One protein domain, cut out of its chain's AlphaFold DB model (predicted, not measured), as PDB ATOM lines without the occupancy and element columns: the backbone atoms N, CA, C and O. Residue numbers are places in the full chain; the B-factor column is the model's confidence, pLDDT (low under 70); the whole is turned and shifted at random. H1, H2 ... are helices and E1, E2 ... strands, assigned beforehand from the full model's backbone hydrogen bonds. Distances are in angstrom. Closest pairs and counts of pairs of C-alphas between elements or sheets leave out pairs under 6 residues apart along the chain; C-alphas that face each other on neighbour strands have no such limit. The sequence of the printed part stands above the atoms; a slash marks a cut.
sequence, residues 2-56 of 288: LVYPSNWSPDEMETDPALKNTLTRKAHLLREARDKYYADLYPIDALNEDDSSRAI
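What this domain is: This is residues 2 to 56 of the 288 residues of a protein of Rhynchosporium commune (UniProt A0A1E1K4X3). With little regular structure, this flat, loose piece has two short parallel strands, E1 and E2, side by side and one helix, H1, next to them; the loop at Ala 18 and the tail to Ile 56 make its opposite ends. The order along the chain is E1, H1, E2, a mixed class with only 19 of 55 printed residues in named elements. The radius of gyration of the C-alphas is 12.8 A; the spans are 36 by 29 by 11 A.

Where its parts are: E1, residues 2 to 5, begins at C-alpha 2 (105.887, 128.928, 99.380) and measures 10.3 A. E2, residues 41 to 44, measures 9.8 A and ends at C-alpha 44 (110.201, 120.311, 102.745). H1, residues 25 to 35, measures 15.2 A.

How they stand to each other: E1 and E2 are parallel neighbours at 38 degrees, with N 42 and O 2 within hydrogen-bond range at 2.8 A. E1, H1 and E2 form a strand-helix-strand unit, parallel neighbours with a helix between them in the chain; its crossover is right-handed. The closest C-alphas of H1 and E2 are those of Arg 34 and Leu 41, 6.6 A. In H1 every O i to N i+4 pair is within hydrogen-bond range.

The domain as a whole: The C-alphas farthest apart, Ala 18 and Ile 56, are 36.8 A apart. The printed part has no cut. The link E1 to H1 is long. Residues 49 to 56 have pLDDT under 70.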
ATOM      1  N   LEU A   2     105.117 128.605  98.181       88.19
ATOM      2  CA  LEU A   2     105.887 128.928  99.380       88.19
ATOM      3  C   LEU A   2     106.475 127.632  99.946       88.19
ATOM      4  O   LEU A   2     105.735 126.722 100.310       88.19
ATOM      5  N   VAL A   3     107.801 127.560 100.013       87.12
ATOM      6  CA  VAL A   3     108.525 126.440 100.622       87.12
ATOM      7  C   VAL A   3     108.694 126.701 102.118       87.12
ATOM      8  O   VAL A   3     109.064 127.813 102.493       87.12
ATOM      9  N   TYR A   4     108.439 125.699 102.961       88.50
ATOM     10  CA  TYR A   4     108.540 125.816 104.422       88.50
ATOM     11  C   TYR A   4     108.935 124.477 105.084       88.50
ATOM     12  O   TYR A   4     108.805 123.438 104.433       88.50
ATOM     13  N   PRO A   5     109.433 124.468 106.339       88.75
ATOM     14  CA  PRO A   5     109.730 123.231 107.072       88.75
ATOM     15  C   PRO A   5     108.508 122.325 107.215       88.75
ATOM     16  O   PRO A   5     107.426 122.795 107.564       88.75
ATOM     17  N   SER A   6     108.663 121.025 106.954       88.62
ATOM     18  CA  SER A   6     107.533 120.086 106.961       88.62
ATOM     19  C   SER A   6     106.976 119.796 108.352       88.62
ATOM     20  O   SER A   6     105.837 119.350 108.466       88.62
ATOM     21  N   ASN A   7     107.736 120.092 109.410       88.50
ATOM     22  CA  ASN A   7     107.258 120.009 110.789       88.50
ATOM     23  C   ASN A   7     106.330 121.171 111.197       88.50
ATOM     24  O   ASN A   7     105.725 121.106 112.265       88.50
ATOM     25  N   TRP A   8     106.190 122.233 110.392       91.44
ATOM     26  CA  TRP A   8     105.233 123.303 110.689       91.44
ATOM     27  C   TRP A   8     103.828 122.897 110.240       91.44
ATOM     28  O   TRP A   8     103.644 122.373 109.143       91.44
ATOM     29  N   SER A   9     102.820 123.207 111.056       92.06
ATOM     30  CA  SER A   9     101.416 122.976 110.707       92.06
ATOM     31  C   SER A   9     100.682 124.303 110.473       92.06
ATOM     32  O   SER A   9     100.808 125.214 111.292       92.06
ATOM     33  N   PRO A  10      99.881 124.441 109.398       92.19
ATOM     34  CA  PRO A  10      99.020 125.608 109.193       92.19
ATOM     35  C   PRO A  10      97.857 125.680 110.196       92.19
ATOM     36  O   PRO A  10      97.199 126.715 110.288       92.19
ATOM     37  N   ASP A  11      97.611 124.601 110.941       93.25
ATOM     38  CA  ASP A  11      96.540 124.484 111.933       93.25
ATOM     39  C   ASP A  11      97.090 124.418 113.369       93.25
ATOM     40  O   ASP A  11      96.362 124.101 114.309       93.25
ATOM     41  N   GLU A  12      98.384 124.702 113.549       92.69
ATOM     42  CA  GLU A  12      99.019 124.761 114.864       92.69
ATOM     43  C   GLU A  12      98.396 125.879 115.713       92.69
ATOM     44  O   GLU A  12      98.284 127.026 115.273       92.69
ATOM     45  N   MET A  13      98.010 125.546 116.944       90.69
ATOM     46  CA  MET A  13      97.396 126.470 117.901       90.69
ATOM     47  C   MET A  13      98.386 126.844 119.004       90.69
ATOM     48  O   MET A  13      99.220 126.028 119.398       90.69
ATOM     49  N   GLU A  14      98.266 128.062 119.529       89.94
ATOM     50  CA  GLU A  14      99.042 128.522 120.679       89.94
ATOM     51  C   GLU A  14      98.732 127.679 121.922       89.94
ATOM     52  O   GLU A  14      97.576 127.370 122.230       89.94
ATOM     53  N   THR A  15      99.788 127.315 122.648       86.75
ATOM     54  CA  THR A  15      99.694 126.551 123.901       86.75
ATOM     55  C   THR A  15      99.644 127.452 125.131       86.75
ATOM     56  O   THR A  15      99.267 126.988 126.208       86.75
ATOM     57  N   ASP A  16      99.983 128.738 124.975       83.19
ATOM     58  CA  ASP A  16      99.875 129.737 126.034       83.19
ATOM     59  C   ASP A  16      98.391 129.953 126.400       83.19
ATOM     60  O   ASP A  16      97.596 130.368 125.547       83.19
ATOM     61  N   PRO A  17      97.989 129.720 127.666       80.94
ATOM     62  CA  PRO A  17      96.628 129.976 128.126       80.94
ATOM     63  C   PRO A  17      96.141 131.414 127.890       80.94
ATOM     64  O   PRO A  17      94.932 131.625 127.784       80.94
ATOM     65  N   ALA A  18      97.047 132.396 127.805       82.69
ATOM     66  CA  ALA A  18      96.725 133.792 127.513       82.69
ATOM     67  C   ALA A  18      96.351 134.035 126.037       82.69
ATOM     68  O   ALA A  18      95.648 134.999 125.739       82.69
ATOM     69  N   LEU A  19      96.775 133.154 125.126       80.50
ATOM     70  CA  LEU A  19      96.528 133.209 123.677       80.50
ATOM     71  C   LEU A  19      95.566 132.095 123.233       80.50
ATOM     72  O   LEU A  19      95.635 131.560 122.127       80.50
ATOM     73  N   LYS A  20      94.660 131.699 124.130       76.69
ATOM     74  CA  LYS A  20      93.787 130.542 123.931       76.69
ATOM     75  C   LYS A  20      93.002 130.638 122.616       76.69
ATOM     76  O   LYS A  20      92.340 131.639 122.348       76.69
ATOM     77  N   ASN A  21      93.016 129.544 121.853       80.50
ATOM     78  CA  ASN A  21      92.339 129.383 120.558       80.50
ATOM     79  C   ASN A  21      92.851 130.291 119.424       80.50
ATOM     80  O   ASN A  21      92.140 130.471 118.433       80.50
ATOM     81  N   THR A  22      94.056 130.853 119.526       87.62
ATOM     82  CA  THR A  22      94.698 131.516 118.383       87.62
ATOM     83  C   THR A  22      95.697 130.589 117.705       87.62
ATOM     84  O   THR A  22      96.325 129.759 118.358       87.62
ATOM     85  N   LEU A  23      95.856 130.737 116.390       88.88
ATOM     86  CA  LEU A  23      96.902 130.048 115.639       88.88
ATOM     87  C   LEU A  23      98.280 130.511 116.100       88.88
ATOM     88  O   LEU A  23      98.452 131.692 116.416       88.88
ATOM     89  N   THR A  24      99.271 129.620 116.031       89.56
ATOM     90  CA  THR A  24     100.657 130.058 116.167       89.56
ATOM     91  C   THR A  24     101.002 131.054 115.073       89.56
ATOM     92  O   THR A  24     100.432 131.073 113.977       89.56
ATOM     93  N   ARG A  25     102.003 131.887 115.337       85.44
ATOM     94  CA  ARG A  25     102.518 132.858 114.363       85.44
ATOM     95  C   ARG A  25     102.868 132.228 113.007       85.44
ATOM     96  O   ARG A  25     102.608 132.825 111.962       85.44
ATOM     97  N   LYS A  26     103.477 131.037 113.028       89.06
ATOM     98  CA  LYS A  26     103.857 130.281 111.825       89.06
ATOM     99  C   LYS A  26     102.605 129.828 111.072       89.06
ATOM    100  O   LYS A  26     102.482 130.111 109.882       89.06
ATOM    101  N   ALA A  27     101.658 129.221 111.785       91.69
ATOM    102  CA  ALA A  27     100.386 128.771 111.237       91.69
ATOM    103  C   ALA A  27      99.576 129.917 110.611       91.69
ATOM    104  O   ALA A  27      99.118 129.802 109.473       91.69
ATOM    105  N   HIS A  28      99.485 131.062 111.297       89.50
ATOM    106  CA  HIS A  28      98.826 132.263 110.783       89.50
ATOM    107  C   HIS A  28      99.418 132.710 109.439       89.50
ATOM    108  O   HIS A  28      98.676 132.910 108.480       89.50
ATOM    109  N   LEU A  29     100.746 132.842 109.339       89.94
ATOM    110  CA  LEU A  29     101.394 133.285 108.100       89.94
ATOM    111  C   LEU A  29     101.252 132.276 106.957       89.94
ATOM    112  O   LEU A  29     101.049 132.684 105.814       89.94
ATOM    113  N   LEU A  30     101.330 130.974 107.248       92.88
ATOM    114  CA  LEU A  30     101.083 129.929 106.252       92.88
ATOM    115  C   LEU A  30      99.648 130.007 105.721       92.88
ATOM    116  O   LEU A  30      99.428 129.949 104.509       92.88
ATOM    117  N   ARG A  31      98.669 130.197 106.611       92.38
ATOM    118  CA  ARG A  31      97.270 130.370 106.217       92.38
ATOM    119  C   ARG A  31      97.040 131.654 105.448       92.38
ATOM    120  O   ARG A  31      96.346 131.609 104.445       92.38
ATOM    121  N   GLU A  32      97.646 132.771 105.835       91.00
ATOM    122  CA  GLU A  32      97.516 134.009 105.066       91.00
ATOM    123  C   GLU A  32      98.116 133.850 103.657       91.00
ATOM    124  O   GLU A  32      97.480 134.221 102.669       91.00
ATOM    125  N   ALA A  33      99.289 133.218 103.535       92.25
ATOM    126  CA  ALA A  33      99.901 132.895 102.246       92.25
ATOM    127  C   ALA A  33      98.971 132.053 101.354       92.25
ATOM    128  O   ALA A  33      98.783 132.383 100.183       92.25
ATOM    129  N   ARG A  34      98.356 131.002 101.907       94.69
ATOM    130  CA  ARG A  34      97.443 130.106 101.185       94.69
ATOM    131  C   ARG A  34      96.097 130.759 100.868       94.69
ATOM    132  O   ARG A  34      95.675 130.765  99.720       94.69
ATOM    133  N   ASP A  35      95.424 131.293 101.879       94.06
ATOM    134  CA  ASP A  35      94.009 131.672 101.820       94.06
ATOM    135  C   ASP A  35      93.812 133.042 101.150       94.06
ATOM    136  O   ASP A  35      92.812 133.258 100.468       94.06
ATOM    137  N   LYS A  36      94.765 133.972 101.319       91.50
ATOM    138  CA  LYS A  36      94.664 135.352 100.808       91.50
ATOM    139  C   LYS A  36      95.521 135.604  99.572       91.50
ATOM    140  O   LYS A  36      95.115 136.373  98.705       91.50
ATOM    141  N   TYR A  37      96.697 134.982  99.494       90.50
ATOM    142  CA  TYR A  37      97.618 135.150  98.360       90.50
ATOM    143  C   TYR A  37      97.655 133.948  97.418       90.50
ATOM    144  O   TYR A  37      98.408 133.983  96.446       90.50
ATOM    145  N   TYR A  38      96.852 132.912  97.684       94.00
ATOM    146  CA  TYR A  38      96.749 131.711  96.850       94.00
ATOM    147  C   TYR A  38      98.111 131.056  96.585       94.00
ATOM    148  O   TYR A  38      98.362 130.496  95.520       94.00
ATOM    149  N   ALA A  39      99.029 131.160  97.550       92.69
ATOM    150  CA  ALA A  39     100.329 130.529  97.452       92.69
ATOM    151  C   ALA A  39     100.196 129.029  97.727       92.69
ATOM    152  O   ALA A  39      99.758 128.625  98.803       92.69
ATOM    153  N   ASP A  40     100.665 128.205  96.790       91.56
ATOM    154  CA  ASP A  40     100.797 126.766  97.033       91.56
ATOM    155  C   ASP A  40     101.819 126.514  98.143       91.56
ATOM    156  O   ASP A  40     103.001 126.837  97.986       91.56
ATOM    157  N   LEU A  41     101.378 125.954  99.264       92.69
ATOM    158  CA  LEU A  41     102.256 125.601 100.374       92.69
ATOM    159  C   LEU A  41     102.966 124.281 100.067       92.69
ATOM    160  O   LEU A  41     102.314 123.270  99.811       92.69
ATOM    161  N   TYR A  42     104.297 124.279 100.126       89.25
ATOM    162  CA  TYR A  42     105.120 123.110  99.831       89.25
ATOM    163  C   TYR A  42     106.057 122.781 101.009       89.25
ATOM    164  O   TYR A  42     107.107 123.420 101.148       89.25
ATOM    165  N   PRO A  43     105.682 121.826 101.880       89.50
ATOM    166  CA  PRO A  43     106.521 121.421 103.003       89.50
ATOM    167  C   PRO A  43     107.764 120.673 102.506       89.50
ATOM    168  O   PRO A  43     107.670 119.821 101.621       89.50
ATOM    169  N   ILE A  44     108.933 120.972 103.074       83.19
ATOM    170  CA  ILE A  44     110.201 120.311 102.745       83.19
ATOM    171  C   ILE A  44     110.900 119.843 104.019       83.19
ATOM    172  O   ILE A  44     111.288 120.646 104.862       83.19
ATOM    173  N   ASP A  45     111.164 118.538 104.090       80.06
ATOM    174  CA  ASP A  45     111.870 117.920 105.218       80.06
ATOM    175  C   ASP A  45     113.319 118.394 105.363       80.06
ATOM    176  O   ASP A  45     113.866 118.395 106.458       80.06
ATOM    177  N   ALA A  46     113.967 118.788 104.263       72.94
ATOM    178  CA  ALA A  46     115.336 119.307 104.286       72.94
ATOM    179  C   ALA A  46     115.480 120.616 105.087       72.94
ATOM    180  O   ALA A  46     116.601 121.044 105.336       72.94
ATOM    181  N   LEU A  47     114.359 121.240 105.463       72.31
ATOM    182  CA  LEU A  47     114.294 122.429 106.309       72.31
ATOM    183  C   LEU A  47     113.878 122.119 107.750       72.31
ATOM    184  O   LEU A  47     113.713 123.044 108.541       72.31
ATOM    185  N   ASN A  48     113.678 120.844 108.095       71.19
ATOM    186  CA  ASN A  48     113.363 120.467 109.464       71.19
ATOM    187  C   ASN A  48     114.596 120.672 110.340       71.19
ATOM    188  O   ASN A  48     115.606 119.988 110.183       71.19
ATOM    189  N   GLU A  49     114.479 121.602 111.283       63.66
ATOM    190  CA  GLU A  49     115.535 121.965 112.236       63.66
ATOM    191  C   GLU A  49     115.972 120.772 113.111       63.66
ATOM    192  O   GLU A  49     117.115 120.722 113.561       63.66
ATOM    193  N   ASP A  50     115.089 119.783 113.287       63.16
ATOM    194  CA  ASP A  50     115.314 118.585 114.104       63.16
ATOM    195  C   ASP A  50     116.092 117.467 113.372       63.16
ATOM    196  O   ASP A  50     116.568 116.523 114.009       63.16
ATOM    197  N   ASP A  51     116.245 117.544 112.043       60.91
ATOM    198  CA  ASP A  51     116.952 116.532 111.247       60.91
ATOM    199  C   ASP A  51     118.409 116.944 110.980       60.91
ATOM    200  O   ASP A  51     118.765 117.531 109.951       60.91
ATOM    201  N   SER A  52     119.290 116.574 111.914       56.75
ATOM    202  CA  SER A  52     120.732 116.845 111.827       56.75
ATOM    203  C   SER A  52     121.403 116.261 110.575       56.75
ATOM    204  O   SER A  52     122.446 116.763 110.150       56.75
ATOM    205  N   SER A  53     120.803 115.252 109.928       51.78
ATOM    206  CA  SER A  53     121.347 114.630 108.715       51.78
ATOM    207  C   SER A  53     121.173 115.494 107.455       51.78
ATOM    208  O   SER A  53     121.872 115.284 106.458       51.78
ATOM    209  N   ARG A  54     120.287 116.503 107.504       58.25
ATOM    210  CA  ARG A  54     119.975 117.431 106.399       58.25
ATOM    211  C   ARG A  54     120.328 118.893 106.705       58.25
ATOM    212  O   ARG A  54     120.077 119.765 105.875       58.25
ATOM    213  N   ALA A  55     121.036 119.131 107.812       62.06
ATOM    214  CA  ALA A  55     121.455 120.432 108.351       62.06
ATOM    215  C   ALA A  55     122.373 121.293 107.451       62.06
ATOM    216  O   ALA A  55     122.840 122.351 107.869       62.06
ATOM    217  N   ILE A  56     122.658 120.870 106.215       67.44
ATOM    218  CA  ILE A  56     123.455 121.660 105.263       67.44
ATOM    219  C   ILE A  56     122.656 122.817 104.643       67.44
ATOM    220  O   ILE A  56     123.254 123.770 104.148       67.44
TER     221      ILE A  56